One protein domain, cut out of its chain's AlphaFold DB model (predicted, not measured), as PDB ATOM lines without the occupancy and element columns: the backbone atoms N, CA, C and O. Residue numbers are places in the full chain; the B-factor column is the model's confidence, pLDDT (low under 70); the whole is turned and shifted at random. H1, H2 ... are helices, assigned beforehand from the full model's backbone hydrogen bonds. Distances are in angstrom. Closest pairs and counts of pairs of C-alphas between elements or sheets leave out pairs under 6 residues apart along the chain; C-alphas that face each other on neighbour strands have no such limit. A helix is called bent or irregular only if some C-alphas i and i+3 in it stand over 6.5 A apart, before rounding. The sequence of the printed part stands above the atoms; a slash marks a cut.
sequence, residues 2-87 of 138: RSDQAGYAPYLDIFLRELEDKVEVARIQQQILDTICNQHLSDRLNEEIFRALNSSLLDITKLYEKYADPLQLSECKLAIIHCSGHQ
ATOM      1  N   ARG A   2     -13.388  43.255  49.126       46.94
ATOM      2  CA  ARG A   2     -13.326  41.798  48.997       46.94
ATOM      3  C   ARG A   2     -12.379  41.484  47.839       46.94
ATOM      4  O   ARG A   2     -12.655  41.932  46.738       46.94
ATOM      5  N   SER A   3     -11.355  40.686  48.139       53.91
ATOM      6  CA  SER A   3     -10.659  39.772  47.224       53.91
ATOM      7  C   SER A   3      -9.767  40.368  46.124       53.91
ATOM      8  O   SER A   3     -10.250  40.641  45.039       53.91
ATOM      9  N   ASP A   4      -8.450  40.418  46.367       49.75
ATOM     10  CA  ASP A   4      -7.426  40.542  45.304       49.75
ATOM     11  C   ASP A   4      -6.117  39.767  45.606       49.75
ATOM     12  O   ASP A   4      -5.068  40.034  45.035       49.75
ATOM     13  N   GLN A   5      -6.138  38.779  46.514       49.72
ATOM     14  CA  GLN A   5      -4.922  38.032  46.907       49.72
ATOM     15  C   GLN A   5      -4.866  36.567  46.441       49.72
ATOM     16  O   GLN A   5      -3.870  35.893  46.678       49.72
ATOM     17  N   ALA A   6      -5.885  36.066  45.736       49.47
ATOM     18  CA  ALA A   6      -5.956  34.655  45.328       49.47
ATOM     19  C   ALA A   6      -5.355  34.349  43.936       49.47
ATOM     20  O   ALA A   6      -5.413  33.207  43.491       49.47
ATOM     21  N   GLY A   7      -4.782  35.341  43.243       52.25
ATOM     22  CA  GLY A   7      -4.227  35.177  41.888       52.25
ATOM     23  C   GLY A   7      -2.743  34.785  41.815       52.25
ATOM     24  O   GLY A   7      -2.278  34.387  40.754       52.25
ATOM     25  N   TYR A   8      -1.994  34.875  42.921       55.62
ATOM     26  CA  TYR A   8      -0.535  34.664  42.919       55.62
ATOM     27  C   TYR A   8      -0.103  33.199  43.074       55.62
ATOM     28  O   TYR A   8       0.962  32.826  42.590       55.62
ATOM     29  N   ALA A   9      -0.916  32.363  43.723       61.03
ATOM     30  CA  ALA A   9      -0.580  30.963  43.995       61.03
ATOM     31  C   ALA A   9      -0.339  30.105  42.730       61.03
ATOM     32  O   ALA A   9       0.681  29.422  42.691       61.03
ATOM     33  N   PRO A  10      -1.185  30.151  41.676       65.56
ATOM     34  CA  PRO A  10      -0.932  29.363  40.467       65.56
ATOM     35  C   PRO A  10       0.271  29.875  39.662       65.56
ATOM     36  O   PRO A  10       0.962  29.085  39.034       65.56
ATOM     37  N   TYR A  11       0.563  31.179  39.700       69.81
ATOM     38  CA  TYR A  11       1.743  31.737  39.031       69.81
ATOM     39  C   TYR A  11       3.044  31.322  39.728       69.81
ATOM     40  O   TYR A  11       4.038  31.040  39.067       69.81
ATOM     41  N   LEU A  12       3.028  31.251  41.063       77.44
ATOM     42  CA  LEU A  12       4.169  30.778  41.841       77.44
ATOM     43  C   LEU A  12       4.455  29.292  41.583       77.44
ATOM     44  O   LEU A  12       5.616  28.935  41.454       77.44
ATOM     45  N   ASP A  13       3.422  28.454  41.463       79.56
ATOM     46  CA  ASP A  13       3.576  27.025  41.145       79.56
ATOM     47  C   ASP A  13       4.191  26.804  39.752       79.56
ATOM     48  O   ASP A  13       5.129  26.026  39.591       79.56
ATOM     49  N   ILE A  14       3.729  27.566  38.753       82.06
ATOM     50  CA  ILE A  14       4.294  27.540  37.396       82.06
ATOM     51  C   ILE A  14       5.752  28.016  37.412       82.06
ATOM     52  O   ILE A  14       6.613  27.368  36.826       82.06
ATOM     53  N   PHE A  15       6.045  29.109  38.116       82.25
ATOM     54  CA  PHE A  15       7.403  29.641  38.216       82.25
ATOM     55  C   PHE A  15       8.361  28.693  38.950       82.25
ATOM     56  O   PHE A  15       9.517  28.561  38.553       82.25
ATOM     57  N   LEU A  16       7.895  28.023  40.009       86.00
ATOM     58  CA  LEU A  16       8.680  27.010  40.714       86.00
ATOM     59  C   LEU A  16       9.000  25.835  39.795       86.00
ATOM     60  O   LEU A  16      10.158  25.443  39.733       86.00
ATOM     61  N   ARG A  17       8.027  25.360  39.015       81.12
ATOM     62  CA  ARG A  17       8.257  24.302  38.027       81.12
ATOM     63  C   ARG A  17       9.258  24.721  36.951       81.12
ATOM     64  O   ARG A  17      10.177  23.977  36.648       81.12
ATOM     65  N   GLU A  18       9.138  25.938  36.420       81.69
ATOM     66  CA  GLU A  18      10.111  26.469  35.455       81.69
ATOM     67  C   GLU A  18      11.522  26.597  36.050       81.69
ATOM     68  O   GLU A  18      12.517  26.459  35.334       81.69
ATOM     69  N   LEU A  19      11.633  26.908  37.345       84.25
ATOM     70  CA  LEU A  19      12.911  26.922  38.052       84.25
ATOM     71  C   LEU A  19      13.451  25.510  38.268       84.25
ATOM     72  O   LEU A  19      14.638  25.303  38.042       84.25
ATOM     73  N   GLU A  20      12.613  24.560  38.678       82.62
ATOM     74  CA  GLU A  20      12.984  23.151  38.841       82.62
ATOM     75  C   GLU A  20      13.494  22.564  37.525       82.62
ATOM     76  O   GLU A  20      14.592  22.009  37.499       82.62
ATOM     77  N   ASP A  21      12.786  22.797  36.416       80.44
ATOM     78  CA  ASP A  21      13.214  22.365  35.085       80.44
ATOM     79  C   ASP A  21      14.592  22.950  34.737       80.44
ATOM     80  O   ASP A  21      15.495  22.237  34.300       80.44
ATOM     81  N   LYS A  22      14.808  24.248  34.993       83.69
ATOM     82  CA  LYS A  22      16.112  24.895  34.759       83.69
ATOM     83  C   LYS A  22      17.214  24.346  35.661       83.69
ATOM     84  O   LYS A  22      18.353  24.236  35.210       83.69
ATOM     85  N   VAL A  23      16.913  24.024  36.916       84.50
ATOM     86  CA  VAL A  23      17.877  23.421  37.844       84.50
ATOM     87  C   VAL A  23      18.259  22.019  37.375       84.50
ATOM     88  O   VAL A  23      19.442  21.687  37.405       84.50
ATOM     89  N   GLU A  24      17.312  21.230  36.868       81.19
ATOM     90  CA  GLU A  24      17.606  19.899  36.334       81.19
ATOM     91  C   GLU A  24      18.490  19.985  35.082       81.19
ATOM     92  O   GLU A  24      19.499  19.283  34.980       81.19
ATOM     93  N   VAL A  25      18.204  20.921  34.165       84.81
ATOM     94  CA  VAL A  25      19.086  21.181  33.012       84.81
ATOM     95  C   VAL A  25      20.485  21.606  33.471       84.81
ATOM     96  O   VAL A  25      21.475  21.094  32.945       84.81
ATOM     97  N   ALA A  26      20.599  22.480  34.478       85.94
ATOM     98  CA  ALA A  26      21.896  22.875  35.033       85.94
ATOM     99  C   ALA A  26      22.656  21.678  35.629       85.94
ATOM    100  O   ALA A  26      23.862  21.547  35.415       85.94
ATOM    101  N   ARG A  27      21.957  20.778  36.335       84.19
ATOM    102  CA  ARG A  27      22.529  19.552  36.913       84.19
ATOM    103  C   ARG A  27      23.107  18.648  35.827       84.19
ATOM    104  O   ARG A  27      24.240  18.186  35.952       84.19
ATOM    105  N   ILE A  28      22.374  18.463  34.728       84.00
ATOM    106  CA  ILE A  28      22.829  17.693  33.560       84.00
ATOM    107  C   ILE A  28      24.077  18.334  32.942       84.00
ATOM    108  O   ILE A  28      25.059  17.645  32.663       84.00
ATOM    109  N   GLN A  29      24.065  19.658  32.744       86.75
ATOM    110  CA  GLN A  29      25.224  20.389  32.227       86.75
ATOM    111  C   GLN A  29      26.451  20.208  33.126       86.75
ATOM    112  O   GLN A  29      27.546  19.970  32.618       86.75
ATOM    113  N   GLN A  30      26.271  20.269  34.447       84.12
ATOM    114  CA  GLN A  30      27.344  20.059  35.411       84.12
ATOM    115  C   GLN A  30      27.921  18.639  35.330       84.12
ATOM    116  O   GLN A  30      29.135  18.492  35.236       84.12
ATOM    117  N   GLN A  31      27.082  17.599  35.273       82.44
ATOM    118  CA  GLN A  31      27.555  16.214  35.123       82.44
ATOM    119  C   GLN A  31      28.370  16.001  33.838       82.44
ATOM    120  O   GLN A  31      29.390  15.303  33.849       82.44
ATOM    121  N   ILE A  32      27.951  16.623  32.730       83.50
ATOM    122  CA  ILE A  32      28.704  16.601  31.471       83.50
ATOM    123  C   ILE A  32      30.087  17.235  31.675       83.50
ATOM    124  O   ILE A  32      31.087  16.657  31.254       83.50
ATOM    125  N   LEU A  33      30.163  18.387  32.351       81.69
ATOM    126  CA  LEU A  33      31.432  19.068  32.630       81.69
ATOM    127  C   LEU A  33      32.369  18.239  33.509       81.69
ATOM    128  O   LEU A  33      33.541  18.097  33.161       81.69
ATOM    129  N   ASP A  34      31.863  17.671  34.604       82.50
ATOM    130  CA  ASP A  34      32.639  16.800  35.494       82.50
ATOM    131  C   ASP A  34      33.221  15.604  34.733       82.50
ATOM    132  O   ASP A  34      34.387  15.243  34.902       82.50
ATOM    133  N   THR A  35      32.445  15.027  33.818       78.56
ATOM    134  CA  THR A  35      32.907  13.890  33.016       78.56
ATOM    135  C   THR A  35      33.966  14.298  31.997       78.56
ATOM    136  O   THR A  35      34.978  13.616  31.862       78.56
ATOM    137  N   ILE A  36      33.776  15.423  31.307       77.50
ATOM    138  CA  ILE A  36      34.774  15.965  30.377       77.50
ATOM    139  C   ILE A  36      36.095  16.248  31.112       77.50
ATOM    140  O   ILE A  36      37.170  15.934  30.594       77.50
ATOM    141  N   CYS A  37      36.006  16.786  32.332       76.44
ATOM    142  CA  CYS A  37      37.149  17.032  33.204       76.44
ATOM    143  C   CYS A  37      37.857  15.719  33.586       76.44
ATOM    144  O   CYS A  37      39.069  15.597  33.417       76.44
ATOM    145  N   ASN A  38      37.095  14.700  34.001       74.56
ATOM    146  CA  ASN A  38      37.624  13.382  34.367       74.56
ATOM    147  C   ASN A  38      38.226  12.605  33.184       74.56
ATOM    148  O   ASN A  38      39.188  11.863  33.364       74.56
ATOM    149  N   GLN A  39      37.690  12.767  31.970       68.00
ATOM    150  CA  GLN A  39      38.169  12.063  30.775       68.00
ATOM    151  C   GLN A  39      39.419  12.701  30.144       68.00
ATOM    152  O   GLN A  39      39.929  12.162  29.161       68.00
ATOM    153  N   HIS A  40      39.937  13.819  30.682       63.84
ATOM    154  CA  HIS A  40      41.097  14.540  30.128       63.84
ATOM    155  C   HIS A  40      40.988  14.771  28.604       63.84
ATOM    156  O   HIS A  40      41.979  14.742  27.865       63.84
ATOM    157  N   LEU A  41      39.768  15.007  28.108       60.75
ATOM    158  CA  LEU A  41      39.570  15.430  26.724       60.75
ATOM    159  C   LEU A  41      40.320  16.755  26.525       60.75
ATOM    160  O   LEU A  41      40.504  17.517  27.466       60.75
ATOM    161  N   SER A  42      40.874  16.987  25.339       60.44
ATOM    162  CA  SER A  42      41.902  18.011  25.115       60.44
ATOM    163  C   SER A  42      41.561  19.392  25.713       60.44
ATOM    164  O   SER A  42      40.520  19.963  25.398       60.44
ATOM    165  N   ASP A  43      42.496  19.962  26.484       64.00
ATOM    166  CA  ASP A  43      42.376  21.207  27.277       64.00
ATOM    167  C   ASP A  43      41.649  22.371  26.563       64.00
ATOM    168  O   ASP A  43      40.818  23.067  27.141       64.00
ATOM    169  N   ARG A  44      41.905  22.562  25.260       62.56
ATOM    170  CA  ARG A  44      41.282  23.639  24.467       62.56
ATOM    171  C   ARG A  44      39.803  23.417  24.149       62.56
ATOM    172  O   ARG A  44      39.048  24.382  24.147       62.56
ATOM    173  N   LEU A  45      39.402  22.183  23.852       64.69
ATOM    174  CA  LEU A  45      38.002  21.844  23.583       64.69
ATOM    175  C   LEU A  45      37.183  21.923  24.876       64.69
ATOM    176  O   LEU A  45      36.046  22.392  24.851       64.69
ATOM    177  N   ASN A  46      37.792  21.559  26.005       70.69
ATOM    178  CA  ASN A  46      37.169  21.663  27.321       70.69
ATOM    179  C   ASN A  46      36.846  23.109  27.692       70.69
ATOM    180  O   ASN A  46      35.741  23.364  28.147       70.69
ATOM    181  N   GLU A  47      37.750  24.062  27.452       73.88
ATOM    182  CA  GLU A  47      37.511  25.488  27.729       73.88
ATOM    183  C   GLU A  47      36.314  26.057  26.946       73.88
ATOM    184  O   GLU A  47      35.488  26.785  27.506       73.88
ATOM    185  N   GLU A  48      36.185  25.733  25.655       77.38
ATOM    186  CA  GLU A  48      35.061  26.207  24.833       77.38
ATOM    187  C   GLU A  48      33.739  25.559  25.246       77.38
ATOM    188  O   GLU A  48      32.720  26.243  25.358       77.38
ATOM    189  N   ILE A  49      33.755  24.253  25.520       76.31
ATOM    190  CA  ILE A  49      32.583  23.512  25.990       76.31
ATOM    191  C   ILE A  49      32.164  23.995  27.385       76.31
ATOM    192  O   ILE A  49      30.981  24.245  27.609       76.31
ATOM    193  N   PHE A  50      33.125  24.218  28.283       78.81
ATOM    194  CA  PHE A  50      32.914  24.772  29.617       78.81
ATOM    195  C   PHE A  50      32.272  26.150  29.548       78.81
ATOM    196  O   PHE A  50      31.242  26.386  30.178       78.81
ATOM    197  N   ARG A  51      32.815  27.054  28.724       81.44
ATOM    198  CA  ARG A  51      32.198  28.369  28.516       81.44
ATOM    199  C   ARG A  51      30.809  28.255  27.913       81.44
ATOM    200  O   ARG A  51      29.923  28.966  28.363       81.44
ATOM    201  N   ALA A  52      30.592  27.377  26.937       81.44
ATOM    202  CA  ALA A  52      29.282  27.209  26.319       81.44
ATOM    203  C   ALA A  52      28.231  26.724  27.332       81.44
ATOM    204  O   ALA A  52      27.197  27.376  27.479       81.44
ATOM    205  N   LEU A  53      28.521  25.648  28.072       80.88
ATOM    206  CA  LEU A  53      27.629  25.066  29.084       80.88
ATOM    207  C   LEU A  53      27.379  26.019  30.262       80.88
ATOM    208  O   LEU A  53      26.265  26.073  30.767       80.88
ATOM    209  N   ASN A  54      28.382  26.802  30.670       79.88
ATOM    210  CA  ASN A  54      28.271  27.731  31.799       79.88
ATOM    211  C   ASN A  54      27.729  29.120  31.390       79.88
ATOM    212  O   ASN A  54      27.271  29.892  32.226       79.88
ATOM    213  N   SER A  55      27.763  29.467  30.097       83.25
ATOM    214  CA  SER A  55      27.222  30.742  29.595       83.25
ATOM    215  C   SER A  55      25.697  30.779  29.578       83.25
ATOM    216  O   SER A  55      25.106  31.845  29.751       83.25
ATOM    217  N   SER A  56      25.056  29.636  29.324       81.69
ATOM    218  CA  SER A  56      23.604  29.528  29.239       81.69
ATOM    219  C   SER A  56      23.138  28.081  29.382       81.69
ATOM    220  O   SER A  56      23.830  27.141  28.984       81.69
ATOM    221  N   LEU A  57      21.926  27.925  29.912       81.06
ATOM    222  CA  LEU A  57      21.195  26.663  29.903       81.06
ATOM    223  C   LEU A  57      20.885  26.285  28.454       81.06
ATOM    224  O   LEU A  57      20.154  26.993  27.760       81.06
ATOM    225  N   LEU A  58      21.488  25.195  27.989       80.00
ATOM    226  CA  LEU A  58      21.252  24.660  26.653       80.00
ATOM    227  C   LEU A  58      19.977  23.817  26.634       80.00
ATOM    228  O   LEU A  58      19.590  23.232  27.643       80.00
ATOM    229  N   ASP A  59      19.362  23.697  25.458       82.44
ATOM    230  CA  ASP A  59      18.240  22.779  25.267       82.44
ATOM    231  C   ASP A  59      18.656  21.342  25.611       82.44
ATOM    232  O   ASP A  59      19.686  20.859  25.135       82.44
ATOM    233  N   ILE A  60      17.817  20.633  26.364       80.69
ATOM    234  CA  ILE A  60      17.974  19.206  26.695       80.69
ATOM    235  C   ILE A  60      18.286  18.329  25.472       80.69
ATOM    236  O   ILE A  60      19.161  17.468  25.537       80.69
ATOM    237  N   THR A  61      17.656  18.591  24.325       79.75
ATOM    238  CA  THR A  61      17.939  17.888  23.062       79.75
ATOM    239  C   THR A  61      19.353  18.170  22.556       79.75
ATOM    240  O   THR A  61      20.054  17.254  22.138       79.75
ATOM    241  N   LYS A  62      19.825  19.420  22.652       82.81
ATOM    242  CA  LYS A  62      21.211  19.758  22.296       82.81
ATOM    243  C   LYS A  62      22.193  19.124  23.271       82.81
ATOM    244  O   LYS A  62      23.237  18.655  22.832       82.81
ATOM    245  N   LEU A  63      21.876  19.096  24.568       82.75
ATOM    246  CA  LEU A  63      22.694  18.411  25.571       82.75
ATOM    247  C   LEU A  63      22.826  16.922  25.258       82.75
ATOM    248  O   LEU A  63      23.924  16.373  25.346       82.75
ATOM    249  N   TYR A  64      21.736  16.307  24.800       81.56
ATOM    250  CA  TYR A  64      21.719  14.923  24.357       81.56
ATOM    251  C   TYR A  64      22.611  14.695  23.129       81.56
ATOM    252  O   TYR A  64      23.577  13.940  23.201       81.56
ATOM    253  N   GLU A  65      22.325  15.381  22.021       81.56
ATOM    254  CA  GLU A  65      22.968  15.126  20.726       81.56
ATOM    255  C   GLU A  65      24.436  15.568  20.678       81.56
ATOM    256  O   GLU A  65      25.270  14.887  20.084       81.56
ATOM    257  N   LYS A  66      24.781  16.712  21.288       79.56
ATOM    258  CA  LYS A  66      26.152  17.248  21.227       79.56
ATOM    259  C   LYS A  66      27.092  16.691  22.282       79.56
ATOM    260  O   LYS A  66      28.299  16.766  22.067       79.56
ATOM    261  N   TYR A  67      26.577  16.227  23.419       80.56
ATOM    262  CA  TYR A  67      27.420  15.874  24.560       80.56
ATOM    263  C   TYR A  67      27.113  14.478  25.089       80.56
ATOM    264  O   TYR A  67      28.005  13.636  25.092       80.56
ATOM    265  N   ALA A  68      25.871  14.201  25.497       81.69
ATOM    266  CA  ALA A  68      25.548  12.937  26.154       81.69
ATOM    267  C   ALA A  68      25.759  11.722  25.235       81.69
ATOM    268  O   ALA A  68      26.255  10.689  25.682       81.69
ATOM    269  N   ASP A  69      25.418  11.846  23.950       79.19
ATOM    270  CA  ASP A  69      25.648  10.808  22.947       79.19
ATOM    271  C   ASP A  69      27.131  10.567  22.618       79.19
ATOM    272  O   ASP A  69      27.603   9.450  22.855       79.19
ATOM    273  N   PRO A  70      27.913  11.577  22.186       77.38
ATOM    274  CA  PRO A  70      29.320  11.373  21.842       77.38
ATOM    275  C   PRO A  70      30.201  10.991  23.037       77.38
ATOM    276  O   PRO A  70      31.180  10.272  22.854       77.38
ATOM    277  N   LEU A  71      29.861  11.433  24.251       71.06
ATOM    278  CA  LEU A  71      30.584  11.070  25.475       71.06
ATOM    279  C   LEU A  71      30.092   9.746  26.087       71.06
ATOM    280  O   LEU A  71      30.622   9.318  27.110       71.06
ATOM    281  N   GLN A  72      29.075   9.111  25.484       72.25
ATOM    282  CA  GLN A  72      28.406   7.905  25.987       72.25
ATOM    283  C   GLN A  72      27.963   8.027  27.457       72.25
ATOM    284  O   GLN A  72      27.975   7.056  28.219       72.25
ATOM    285  N   LEU A  73      27.534   9.229  27.854       77.44
ATOM    286  CA  LEU A  73      27.164   9.554  29.226       77.44
ATOM    287  C   LEU A  73      25.771   9.064  29.563       77.44
ATOM    288  O   LEU A  73      24.787   9.800  29.517       77.44
ATOM    289  N   SER A  74      25.705   7.793  29.922       79.00
ATOM    290  CA  SER A  74      24.452   7.096  30.176       79.00
ATOM    291  C   SER A  74      23.626   7.735  31.305       79.00
ATOM    292  O   SER A  74      22.408   7.825  31.190       79.00
ATOM    293  N   GLU A  75      24.271   8.260  32.351       76.56
ATOM    294  CA  GLU A  75      23.587   8.967  33.449       76.56
ATOM    295  C   GLU A  75      22.969  10.290  32.981       76.56
ATOM    296  O   GLU A  75      21.798  10.553  33.252       76.56
ATOM    297  N   CYS A  76      23.702  11.082  32.191       81.06
ATOM    298  CA  CYS A  76      23.172  12.324  31.630       81.06
ATOM    299  C   CYS A  76      22.041  12.050  30.634       81.06
ATOM    300  O   CYS A  76      21.047  12.771  30.629       81.06
ATOM    301  N   LYS A  77      22.153  10.993  29.816       82.00
ATOM    302  CA  LYS A  77      21.072  10.563  28.919       82.00
ATOM    303  C   LYS A  77      19.798  10.229  29.705       82.00
ATOM    304  O   LYS A  77      18.718  10.655  29.306       82.00
ATOM    305  N   LEU A  78      19.922   9.523  30.833       79.94
ATOM    306  CA  LEU A  78      18.782   9.177  31.686       79.94
ATOM    307  C   LEU A  78      18.144  10.419  32.328       79.94
ATOM    308  O   LEU A  78      16.923  10.567  32.283       79.94
ATOM    309  N   ALA A  79      18.959  11.342  32.843       78.56
ATOM    310  CA  ALA A  79      18.486  12.604  33.415       78.56
ATOM    311  C   ALA A  79      17.779  13.491  32.370       78.56
ATOM    312  O   ALA A  79      16.735  14.080  32.649       78.56
ATOM    313  N   ILE A  80      18.280  13.526  31.129       80.75
ATOM    314  CA  ILE A  80      17.628  14.237  30.018       80.75
ATOM    315  C   ILE A  80      16.253  13.635  29.704       80.75
ATOM    316  O   ILE A  80      15.294  14.373  29.481       80.75
ATOM    317  N   ILE A  81      16.119  12.309  29.705       78.31
ATOM    318  CA  ILE A  81      14.826  11.647  29.472       78.31
ATOM    319  C   ILE A  81      13.846  11.963  30.589       78.31
ATOM    320  O   ILE A  81      12.704  12.319  30.308       78.31
ATOM    321  N   HIS A  82      14.317  11.897  31.834       75.19
ATOM    322  CA  HIS A  82      13.533  12.264  33.002       75.19
ATOM    323  C   HIS A  82      12.991  13.698  32.890       75.19
ATOM    324  O   HIS A  82      11.794  13.916  33.050       75.19
ATOM    325  N   CYS A  83      13.854  14.654  32.534       73.00
ATOM    326  CA  CYS A  83      13.491  16.064  32.377       73.00
ATOM    327  C   CYS A  83      12.587  16.318  31.156       73.00
ATOM    328  O   CYS A  83      11.649  17.105  31.221       73.00
ATOM    329  N   SER A  84      12.824  15.626  30.039       74.56
ATOM    330  CA  SER A  84      12.028  15.784  28.811       74.56
ATOM    331  C   SER A  84      10.650  15.117  28.868       74.56
ATOM    332  O   SER A  84       9.813  15.369  28.001       74.56
ATOM    333  N   GLY A  85      10.415  14.232  29.842       67.75
ATOM    334  CA  GLY A  85       9.205  13.416  29.916       67.75
ATOM    335  C   GLY A  85       9.073  12.401  28.773       67.75
ATOM    336  O   GLY A  85       7.984  11.867  28.559       67.75
ATOM    337  N   HIS A  86      10.147  12.130  28.021       69.44
ATOM    338  CA  HIS A  86      10.139  11.112  26.971       69.44
ATOM    339  C   HIS A  86       9.928   9.719  27.582       69.44
ATOM    340  O   HIS A  86      10.675   9.280  28.449       69.44
ATOM    341  N   GLN A  87       8.921   8.992  27.101       64.44
ATOM    342  CA  GLN A  87       8.580   7.643  27.574       64.44
ATOM    343  C   GLN A  87       8.977   6.568  26.562       64.44
ATOM    344  O   GLN A  87       8.225   5.628  26.302       64.44
TER     345      GLN A  87
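What this domain is: This is residues 2 to 87 of the 138 residues of the protein "Nuclear pore complex protein Nup155" of Apis cerana (UniProt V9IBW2). One long helix, H1, is the spine of this domain: its first part sticks out as a bare arm, while three short helices, H2, H3 and H4, pack along its later part, nearly in line with it. H2 folds back along H1 as one helical hairpin, and H3 and H4 form a second hairpin that packs on H1 away from H2. The printed part has 86 residues, with four named helices in the order H1, H2, H3, H4 and no named strand; the class is all helix. The whole is loose, with a radius of gyration of the C-alphas of 16.8 A, and spans 65 by 29 by 17 A, the arm of residues 2 to 19 making much of the length.

How they stand to each other: H1, residues 8 to 38, is the hub and touches the three other helices, each with a part of its length alone. H2, residues 43 to 55, touches residues 29 to 37 of H1; the closest C-alphas, those of Gln 29 and Leu 53, are 6.1 A apart. The two form a hairpin, running opposite ways at a shallow tilt of 4 degrees. H3, residues 60 to 68, touches residues 25 to 32 of H1, closest at the C-alphas of Val 25 and Ile 60, 6.7 A apart; they run the same way at a shallow tilt of 8 degrees. H4, residues 74 to 84, touches residues 21 to 32 of H1, closest at the C-alphas of Ile 28 and Cys 76, 5.7 A apart, at a shallow tilt of 16 degrees, opposite ways. H3 and H4 form a hairpin at a shallow tilt of 8 degrees, with the C-alphas of Ala 68 and Lys 77 closest, 5.8 A apart. H2 is apart from both H3 and H4. The helix packing is mostly aligned, the four touching pairs being at a shallow tilt. Every O i to N i+4 pair is within hydrogen-bond range in H1, H3 and H4, and 8 of 9 are in H2.

Where its parts are: H1 begins at C-alpha 8, (-0.535, 34.664, 42.919), and runs 44.5 A to C-alpha 38, (37.624, 13.382, 34.367). H2 measures 18.1 A, from Asp 43 to Ser 55. H3, from Ile 60 to Ala 68, is neither bent nor irregular, but only just: C-alphas 65 and 68 are 6.4 A apart. H4 runs 15.2 A from Ser 74 and ends at C-alpha 84, (12.028, 15.784, 28.811).

The domain as a whole: The C-alphas farthest apart are those of Arg 2 and Ser 42, 64.7 A. Residues 2 to 19, of which 8 to 19 belong to H1, stand free; the body without them spans 36 by 23 by 16 A. The printed part has no cut, and its three links are tight. The mean pLDDT of the printed part is 75.5; residues 2 to 11, 39 to 45 and 85 to 87 are under 70.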